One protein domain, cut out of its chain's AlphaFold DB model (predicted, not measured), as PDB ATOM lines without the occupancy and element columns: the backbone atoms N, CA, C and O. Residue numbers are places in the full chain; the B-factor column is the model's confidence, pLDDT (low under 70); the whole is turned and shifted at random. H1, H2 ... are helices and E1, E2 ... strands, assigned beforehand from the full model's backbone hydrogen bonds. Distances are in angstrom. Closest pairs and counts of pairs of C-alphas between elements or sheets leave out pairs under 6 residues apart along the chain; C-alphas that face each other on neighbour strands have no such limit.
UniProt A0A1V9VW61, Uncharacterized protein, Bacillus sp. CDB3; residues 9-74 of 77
ATOM      1  N   VAL A   9     200.304 178.207 138.021       95.19
ATOM      2  CA  VAL A   9     200.203 176.829 138.500       95.19
ATOM      3  C   VAL A   9     199.297 176.010 137.592       95.19
ATOM      4  O   VAL A   9     198.215 176.443 137.191       95.19
ATOM      5  N   LYS A  10     199.723 174.771 137.349       96.12
ATOM      6  CA  LYS A  10     198.929 173.759 136.657       96.12
ATOM      7  C   LYS A  10     197.825 173.248 137.569       96.12
ATOM      8  O   LYS A  10     198.091 172.693 138.634       96.12
ATOM      9  N   THR A  11     196.591 173.409 137.123       94.19
ATOM     10  CA  THR A  11     195.386 173.097 137.882       94.19
ATOM     11  C   THR A  11     194.511 172.164 137.059       94.19
ATOM     12  O   THR A  11     194.018 172.542 135.999       94.19
ATOM     13  N   ARG A  12     194.308 170.933 137.540       95.50
ATOM     14  CA  ARG A  12     193.449 169.947 136.869       95.50
ATOM     15  C   ARG A  12     191.998 170.154 137.293       95.50
ATOM     16  O   ARG A  12     191.706 170.172 138.489       95.50
ATOM     17  N   VAL A  13     191.106 170.312 136.322       95.31
ATOM     18  CA  VAL A  13     189.694 170.645 136.533       95.31
ATOM     19  C   VAL A  13     188.817 169.768 135.653       95.31
ATOM     20  O   VAL A  13     189.078 169.616 134.461       95.31
ATOM     21  N   GLU A  14     187.755 169.226 136.238       94.75
ATOM     22  CA  GLU A  14     186.694 168.527 135.520       94.75
ATOM     23  C   GLU A  14     185.478 169.430 135.361       94.75
ATOM     24  O   GLU A  14     185.044 170.060 136.324       94.75
ATOM     25  N   PHE A  15     184.896 169.441 134.166       93.81
ATOM     26  CA  PHE A  15     183.708 170.213 133.822       93.81
ATOM     27  C   PHE A  15     182.550 169.275 133.482       93.81
ATOM     28  O   PHE A  15     182.725 168.262 132.802       93.81
ATOM     29  N   ARG A  16     181.350 169.632 133.931       93.69
ATOM     30  CA  ARG A  16     180.089 168.926 133.670       93.69
ATOM     31  C   ARG A  16     179.037 169.922 133.214       93.69
ATOM     32  O   ARG A  16     179.008 171.049 133.697       93.69
ATOM     33  N   ILE A  17     178.140 169.491 132.337       92.38
ATOM     34  CA  ILE A  17     177.014 170.299 131.852       92.38
ATOM     35  C   ILE A  17     175.730 169.884 132.570       92.38
ATOM     36  O   ILE A  17     175.533 168.701 132.853       92.38
ATOM     37  N   LYS A  18     174.853 170.847 132.878       91.12
ATOM     38  CA  LYS A  18     173.530 170.554 133.438       91.12
ATOM     39  C   LYS A  18     172.616 169.963 132.372       91.12
ATOM     40  O   LYS A  18     172.391 170.587 131.340       91.12
ATOM     41  N   GLU A  19     172.013 168.821 132.684       89.44
ATOM     42  CA  GLU A  19     170.912 168.249 131.911       89.44
ATOM     43  C   GLU A  19     169.594 168.339 132.693       89.44
ATOM     44  O   GLU A  19     169.562 168.244 133.926       89.44
ATOM     45  N   ASN A  20     168.495 168.555 131.967       88.06
ATOM     46  CA  ASN A  20     167.164 168.687 132.559       88.06
ATOM     47  C   ASN A  20     166.721 167.364 133.190       88.06
ATOM     48  O   ASN A  20     166.755 166.320 132.545       88.06
ATOM     49  N   GLY A  21     166.283 167.419 134.449       88.88
ATOM     50  CA  GLY A  21     165.827 166.235 135.185       88.88
ATOM     51  C   GLY A  21     166.944 165.294 135.655       88.88
ATOM     52  O   GLY A  21     166.631 164.230 136.177       88.88
ATOM     53  N   VAL A  22     168.219 165.672 135.508       90.69
ATOM     54  CA  VAL A  22     169.381 164.860 135.915       90.69
ATOM     55  C   VAL A  22     170.136 165.560 137.050       90.69
ATOM     56  O   VAL A  22     170.375 166.773 136.988       90.69
ATOM     57  N   ASN A  23     170.517 164.831 138.104       88.88
ATOM     58  CA  ASN A  23     171.357 165.386 139.175       88.88
ATOM     59  C   ASN A  23     172.775 165.651 138.663       88.88
ATOM     60  O   ASN A  23     173.224 165.033 137.706       88.88
ATOM     61  N   TRP A  24     173.505 166.571 139.292       86.94
ATOM     62  CA  TRP A  24     174.852 166.935 138.832       86.94
ATOM     63  C   TRP A  24     175.856 165.784 138.914       86.94
ATOM     64  O   TRP A  24     176.792 165.708 138.126       86.94
ATOM     65  N   GLU A  25     175.671 164.909 139.889       85.19
ATOM     66  CA  GLU A  25     176.489 163.728 140.132       85.19
ATOM     67  C   GLU A  25     176.344 162.718 138.984       85.19
ATOM     68  O   GLU A  25     177.314 162.044 138.629       85.19
ATOM     69  N   ASP A  26     175.169 162.715 138.350       87.94
ATOM     70  CA  ASP A  26     174.786 161.825 137.256       87.94
ATOM     71  C   ASP A  26     175.065 162.433 135.868       87.94
ATOM     72  O   ASP A  26     174.988 161.728 134.861       87.94
ATOM     73  N   THR A  27     175.398 163.730 135.770       88.44
ATOM     74  CA  THR A  27     175.759 164.326 134.474       88.44
ATOM     75  C   THR A  27     177.176 163.928 134.056       88.44
ATOM     76  O   THR A  27     178.085 163.921 134.891       88.44
ATOM     77  N   PRO A  28     177.417 163.607 132.773       83.94
ATOM     78  CA  PRO A  28     178.738 163.194 132.313       83.94
ATOM     79  C   PRO A  28     179.767 164.327 132.422       83.94
ATOM     80  O   PRO A  28     179.450 165.510 132.257       83.94
ATOM     81  N   VAL A  29     181.027 163.951 132.662       89.81
ATOM     82  CA  VAL A  29     182.174 164.857 132.508       89.81
ATOM     83  C   VAL A  29     182.358 165.141 131.023       89.81
ATOM     84  O   VAL A  29     182.537 164.222 130.228       89.81
ATOM     85  N   ILE A  30     182.308 166.419 130.657       91.00
ATOM     86  CA  ILE A  30     182.440 166.871 129.266       91.00
ATOM     87  C   ILE A  30     183.881 167.229 128.904       91.00
ATOM     88  O   ILE A  30     184.267 167.162 127.742       91.00
ATOM     89  N   ALA A  31     184.678 167.612 129.900       91.50
ATOM     90  CA  ALA A  31     186.078 167.952 129.736       91.50
ATOM     91  C   ALA A  31     186.819 167.748 131.058       91.50
ATOM     92  O   ALA A  31     186.302 168.076 132.125       91.50
ATOM     93  N   SER A  32     188.047 167.247 130.971       93.38
ATOM     94  CA  SER A  32     189.015 167.233 132.068       93.38
ATOM     95  C   SER A  32     190.285 167.891 131.545       93.38
ATOM     96  O   SER A  32     190.904 167.382 130.610       93.38
ATOM     97  N   LEU A  33     190.606 169.075 132.065       94.62
ATOM     98  CA  LEU A  33     191.649 169.946 131.526       94.62
ATOM     99  C   LEU A  33     192.688 170.259 132.596       94.62
ATOM    100  O   LEU A  33     192.357 170.436 133.765       94.62
ATOM    101  N   GLU A  34     193.943 170.381 132.178       96.69
ATOM    102  CA  GLU A  34     194.990 171.015 132.975       96.69
ATOM    103  C   GLU A  34     195.105 172.474 132.531       96.69
ATOM    104  O   GLU A  34     195.537 172.758 131.415       96.69
ATOM    105  N   LEU A  35     194.666 173.393 133.387       95.31
ATOM    106  CA  LEU A  35     194.704 174.828 133.138       95.31
ATOM    107  C   LEU A  35     195.950 175.429 133.781       95.31
ATOM    108  O   LEU A  35     196.250 175.140 134.940       95.31
ATOM    109  N   ASP A  36     196.648 176.286 133.044       96.62
ATOM    110  CA  ASP A  36     197.727 177.103 133.588       96.62
ATOM    111  C   ASP A  36     197.143 178.443 134.048       96.62
ATOM    112  O   ASP A  36     196.699 179.253 133.231       96.62
ATOM    113  N   VAL A  37     197.051 178.642 135.363       95.06
ATOM    114  CA  VAL A  37     196.303 179.758 135.966       95.06
ATOM    115  C   VAL A  37     197.146 180.512 136.995       95.06
ATOM    116  O   VAL A  37     198.052 179.920 137.586       95.06
ATOM    117  N   PRO A  38     196.859 181.800 137.254       95.69
ATOM    118  CA  PRO A  38     197.535 182.554 138.305       95.69
ATOM    119  C   PRO A  38     197.378 181.874 139.670       95.69
ATOM    120  O   PRO A  38     196.261 181.605 140.111       95.69
ATOM    121  N   GLU A  39     198.487 181.629 140.369       94.12
ATOM    122  CA  GLU A  39     198.496 180.958 141.679       94.12
ATOM    123  C   GLU A  39     197.647 181.694 142.722       94.12
ATOM    124  O   GLU A  39     197.035 181.074 143.589       94.12
ATOM    125  N   ASN A  40     197.580 183.020 142.622       94.69
ATOM    126  CA  ASN A  40     196.819 183.874 143.524       94.69
ATOM    127  C   ASN A  40     195.344 184.053 143.125       94.69
ATOM    128  O   ASN A  40     194.625 184.727 143.858       94.69
ATOM    129  N   ASP A  41     194.898 183.488 141.995       94.44
ATOM    130  CA  ASP A  41     193.541 183.706 141.472       94.44
ATOM    131  C   ASP A  41     192.943 182.485 140.746       94.44
ATOM    132  O   ASP A  41     192.159 182.596 139.802       94.44
ATOM    133  N   VAL A  42     193.315 181.284 141.198       93.25
ATOM    134  CA  VAL A  42     192.921 180.002 140.589       93.25
ATOM    135  C   VAL A  42     191.405 179.897 140.398       93.25
ATOM    136  O   VAL A  42     190.944 179.540 139.319       93.25
ATOM    137  N   ILE A  43     190.615 180.209 141.432       93.69
ATOM    138  CA  ILE A  43     189.157 180.018 141.400       93.69
ATOM    139  C   ILE A  43     188.511 180.896 140.328       93.69
ATOM    140  O   ILE A  43     187.717 180.389 139.540       93.69
ATOM    141  N   ASN A  44     188.862 182.184 140.267       94.56
ATOM    142  CA  ASN A  44     188.272 183.087 139.280       94.56
ATOM    143  C   ASN A  44     188.735 182.732 137.864       94.56
ATOM    144  O   ASN A  44     187.920 182.716 136.946       94.56
ATOM    145  N   ALA A  45     190.009 182.368 137.682       95.06
ATOM    146  CA  ALA A  45     190.518 181.942 136.381       95.06
ATOM    147  C   ALA A  45     189.777 180.701 135.850       95.06
ATOM    148  O   ALA A  45     189.371 180.668 134.689       95.06
ATOM    149  N   VAL A  46     189.537 179.703 136.705       95.31
ATOM    150  CA  VAL A  46     188.766 178.507 136.335       95.31
ATOM    151  C   VAL A  46     187.290 178.844 136.102       95.31
ATOM    152  O   VAL A  46     186.689 178.346 135.150       95.31
ATOM    153  N   GLN A  47     186.709 179.720 136.925       95.69
ATOM    154  CA  GLN A  47     185.328 180.174 136.775       95.69
ATOM    155  C   GLN A  47     185.089 180.847 135.415       95.69
ATOM    156  O   GLN A  47     184.090 180.545 134.768       95.69
ATOM    157  N   LEU A  48     186.014 181.685 134.939       95.12
ATOM    158  CA  LEU A  48     185.917 182.320 133.617       95.12
ATOM    159  C   LEU A  48     185.911 181.291 132.478       95.12
ATOM    160  O   LEU A  48     185.141 181.417 131.524       95.12
ATOM    161  N   VAL A  49     186.726 180.237 132.586       94.81
ATOM    162  CA  VAL A  49     186.714 179.124 131.621       94.81
ATOM    163  C   VAL A  49     185.369 178.394 131.657       94.81
ATOM    164  O   VAL A  49     184.792 178.121 130.603       94.81
ATOM    165  N   ALA A  50     184.838 178.117 132.851       94.81
ATOM    166  CA  ALA A  50     183.529 177.486 133.005       94.81
ATOM    167  C   ALA A  50     182.404 178.342 132.400       94.81
ATOM    168  O   ALA A  50     181.534 177.808 131.717       94.81
ATOM    169  N   GLU A  51     182.429 179.660 132.609       94.94
ATOM    170  CA  GLU A  51     181.458 180.602 132.040       94.94
ATOM    171  C   GLU A  51     181.524 180.636 130.516       94.94
ATOM    172  O   GLU A  51     180.487 180.577 129.857       94.94
ATOM    173  N   GLN A  52     182.729 180.637 129.944       94.00
ATOM    174  CA  GLN A  52     182.892 180.538 128.498       94.00
ATOM    175  C   GLN A  52     182.306 179.227 127.957       94.00
ATOM    176  O   GLN A  52     181.594 179.245 126.952       94.00
ATOM    177  N   MET A  53     182.544 178.096 128.631       93.25
ATOM    178  CA  MET A  53     181.930 176.817 128.261       93.25
ATOM    179  C   MET A  53     180.404 176.858 128.382       93.25
ATOM    180  O   MET A  53     179.716 176.338 127.503       93.25
ATOM    181  N   ALA A  54     179.873 177.478 129.436       92.62
ATOM    182  CA  ALA A  54     178.437 177.614 129.647       92.62
ATOM    183  C   ALA A  54     177.776 178.409 128.517       92.62
ATOM    184  O   ALA A  54     176.770 177.968 127.963       92.62
ATOM    185  N   VAL A  55     178.389 179.527 128.111       92.81
ATOM    186  CA  VAL A  55     177.943 180.338 126.970       92.81
ATOM    187  C   VAL A  55     177.998 179.533 125.674       92.81
ATOM    188  O   VAL A  55     177.007 179.475 124.951       92.81
ATOM    189  N   THR A  56     179.120 178.865 125.393       91.88
ATOM    190  CA  THR A  56     179.291 178.070 124.166       91.88
ATOM    191  C   THR A  56     178.275 176.931 124.056       91.88
ATOM    192  O   THR A  56     177.838 176.614 122.953       91.88
ATOM    193  N   ASN A  57     177.880 176.327 125.178       88.62
ATOM    194  CA  ASN A  57     176.932 175.211 125.195       88.62
ATOM    195  C   ASN A  57     175.476 175.636 125.455       88.62
ATOM    196  O   ASN A  57     174.585 174.793 125.378       88.62
ATOM    197  N   GLY A  58     175.222 176.904 125.796       89.75
ATOM    198  CA  GLY A  58     173.896 177.391 126.190       89.75
ATOM    199  C   GLY A  58     173.331 176.705 127.441       89.75
ATOM    200  O   GLY A  58     172.118 176.550 127.563       89.75
ATOM    201  N   LYS A  59     174.193 176.232 128.349       90.19
ATOM    202  CA  LYS A  59     173.814 175.438 129.530       90.19
ATOM    203  C   LYS A  59     174.652 175.826 130.742       90.19
ATOM    204  O   LYS A  59     175.779 176.282 130.597       90.19
ATOM    205  N   GLN A  60     174.136 175.589 131.948       92.50
ATOM    206  CA  GLN A  60     174.949 175.716 133.160       92.50
ATOM    207  C   GLN A  60     176.080 174.684 133.170       92.50
ATOM    208  O   GLN A  60     175.881 173.527 132.791       92.50
ATOM    209  N   VAL A  61     177.237 175.092 133.682       93.94
ATOM    210  CA  VAL A  61     178.414 174.248 133.864       93.94
ATOM    211  C   VAL A  61     178.752 174.165 135.350       93.94
ATOM    212  O   VAL A  61     178.798 175.175 136.048       93.94
ATOM    213  N   ARG A  62     179.006 172.952 135.840       93.50
ATOM    214  CA  ARG A  62     179.687 172.708 137.118       93.50
ATOM    215  C   ARG A  62     181.141 172.402 136.815       93.50
ATOM    216  O   ARG A  62     181.420 171.659 135.876       93.50
ATOM    217  N   TRP A  63     182.049 172.897 137.640       94.00
ATOM    218  CA  TRP A  63     183.446 172.491 137.596       94.00
ATOM    219  C   TRP A  63     183.936 172.071 138.977       94.00
ATOM    220  O   TRP A  63     183.516 172.657 139.970       94.00
ATOM    221  N   ASN A  64     184.810 171.067 139.045       93.69
ATOM    222  CA  ASN A  64     185.463 170.618 140.278       93.69
ATOM    223  C   ASN A  64     186.972 170.484 140.042       93.69
ATOM    224  O   ASN A  64     187.392 170.085 138.953       93.69
ATOM    225  N   PHE A  65     187.794 170.760 141.054       93.38
ATOM    226  CA  PHE A  65     189.203 170.367 140.985       93.38
ATOM    227  C   PHE A  65     189.310 168.838 140.945       93.38
ATOM    228  O   PHE A  65     188.590 168.143 141.660       93.38
ATOM    229  N   PHE A  66     190.216 168.311 140.125       84.81
ATOM    230  CA  PHE A  66     190.426 166.869 140.000       84.81
ATOM    231  C   PHE A  66     190.708 166.236 141.375       84.81
ATOM    232  O   PHE A  66     191.442 166.813 142.178       84.81
ATOM    233  N   GLU A  67     190.094 165.080 141.649       77.38
ATOM    234  CA  GLU A  67     190.151 164.355 142.938       77.38
ATOM    235  C   GLU A  67     189.639 165.129 144.168       77.38
ATOM    236  O   GLU A  67     189.746 164.653 145.299       77.38
ATOM    237  N   ARG A  68     189.036 166.309 143.985       78.38
ATOM    238  CA  ARG A  68     188.448 167.093 145.073       78.38
ATOM    239  C   ARG A  68     186.963 167.296 144.816       78.38
ATOM    240  O   ARG A  68     186.542 167.687 143.737       78.38
ATOM    241  N   LEU A  69     186.155 167.151 145.863       66.12
ATOM    242  CA  LEU A  69     184.733 167.522 145.823       66.12
ATOM    243  C   LEU A  69     184.511 169.047 145.878       66.12
ATOM    244  O   LEU A  69     183.382 169.506 146.028       66.12
ATOM    245  N   GLN A  70     185.582 169.839 145.785       75.12
ATOM    246  CA  GLN A  70     185.522 171.293 145.794       75.12
ATOM    247  C   GLN A  70     185.327 171.809 144.368       75.12
ATOM    248  O   GLN A  70     186.188 171.624 143.505       75.12
ATOM    249  N   GLY A  71     184.199 172.477 144.151       74.50
ATOM    250  CA  GLY A  71     183.804 172.989 142.853       74.50
ATOM    251  C   GLY A  71     182.695 174.028 142.936       74.50
ATOM    252  O   GLY A  71     182.075 174.206 143.987       74.50
ATOM    253  N   TYR A  72     182.461 174.712 141.821       89.38
ATOM    254  CA  TYR A  72     181.477 175.784 141.695       89.38
ATOM    255  C   TYR A  72     180.603 175.568 140.457       89.38
ATOM    256  O   TYR A  72     180.878 174.720 139.605       89.38
ATOM    257  N   TYR A  73     179.525 176.342 140.373       89.50
ATOM    258  CA  TYR A  73     178.584 176.327 139.260       89.50
ATOM    259  C   TYR A  73     178.603 177.691 138.581       89.50
ATOM    260  O   TYR A  73     178.667 178.725 139.252       89.50
ATOM    261  N   THR A  74     178.499 177.716 137.257       89.56
ATOM    262  CA  THR A  74     178.221 178.956 136.533       89.56
ATOM    263  C   THR A  74     176.823 179.442 136.887       89.56
ATOM    264  O   THR A  74     175.885 178.647 137.002       89.56
TER     265      THR A  74
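AT A GLANCE: This is residues 9 to 74 of the 77 residues of an uncharacterized protein of Bacillus sp. CDB3 (UniProt A0A1V9VW61). A strongly twisted sheet of four strands curls round one long helix, H1, which packs on one face of it; the other face has no named helix. The two long strands E1 and E2 form a hairpin on one side of the sheet, and the shorter hairpin of E3 and E4 makes the other side. The sheet's order is E2, E1, E3, E4, all antiparallel, and along the chain the elements follow as E1, E2, H1, E3, E4. The printed part has 66 residues and is of the mixed class, helices and strands. It is compact, with a radius of gyration of the C-alphas of 11.4 A and spans of 36 by 24 by 15 A.

IN THESE COORDINATES: In the sheet, E1 is residues 9 to 17, 25.0 A from first to last C-alpha, beginning at C-alpha 9 at (200.203, 176.829, 138.500). E2, residues 29 to 38, is 24.1 A long and bends by 55 degrees at residue 34. E3, residues 61 to 65, is 13.5 A long. E4, residues 71 to 73, is 7.2 A long and ends at C-alpha 73 at (178.584, 176.327, 139.260). H1, residues 42 to 57, is 22.7 A long and begins at C-alpha 42 at (192.921, 180.002, 140.589).

HOW THE PARTS SIT: The inner strands E1 and E3 are antiparallel at 144 degrees, with N 14 and O 64 within hydrogen-bond range at 2.9 A. E2 is antiparallel to E1 at 150 degrees, with N 11 and O 35 at 2.8 A and N 33 and O 13 at 2.9 A. E4 is antiparallel to E3 at 169 degrees, with N 63 and O 72 at 2.9 A. The edge strands E2 and E4 are apart. H1 is on the sheet, in two layers, a helix layer on one face of a sheet. Its closest C-alphas to E3 are those of Ala 54 and Val 61, 5.4 A apart, and to E2 those of Ala 45 and Val 37, 6.2 A apart. E2, H1 and E3 form a split strand-helix-strand unit, two strands that run the same way with E1 between them in the sheet, and its crossover is right-handed. In H1 every O i to N i+4 pair is within hydrogen-bond range.

THE WHOLE: The two C-alphas farthest apart are those of Gly 21 and Asn 40, at 36.6 A. The printed part has no cut. The link from E1 to E2, 11 residues, is long; the other three links are tight. The mean pLDDT of the printed part is 91.1, and residue 69 alone is under 70.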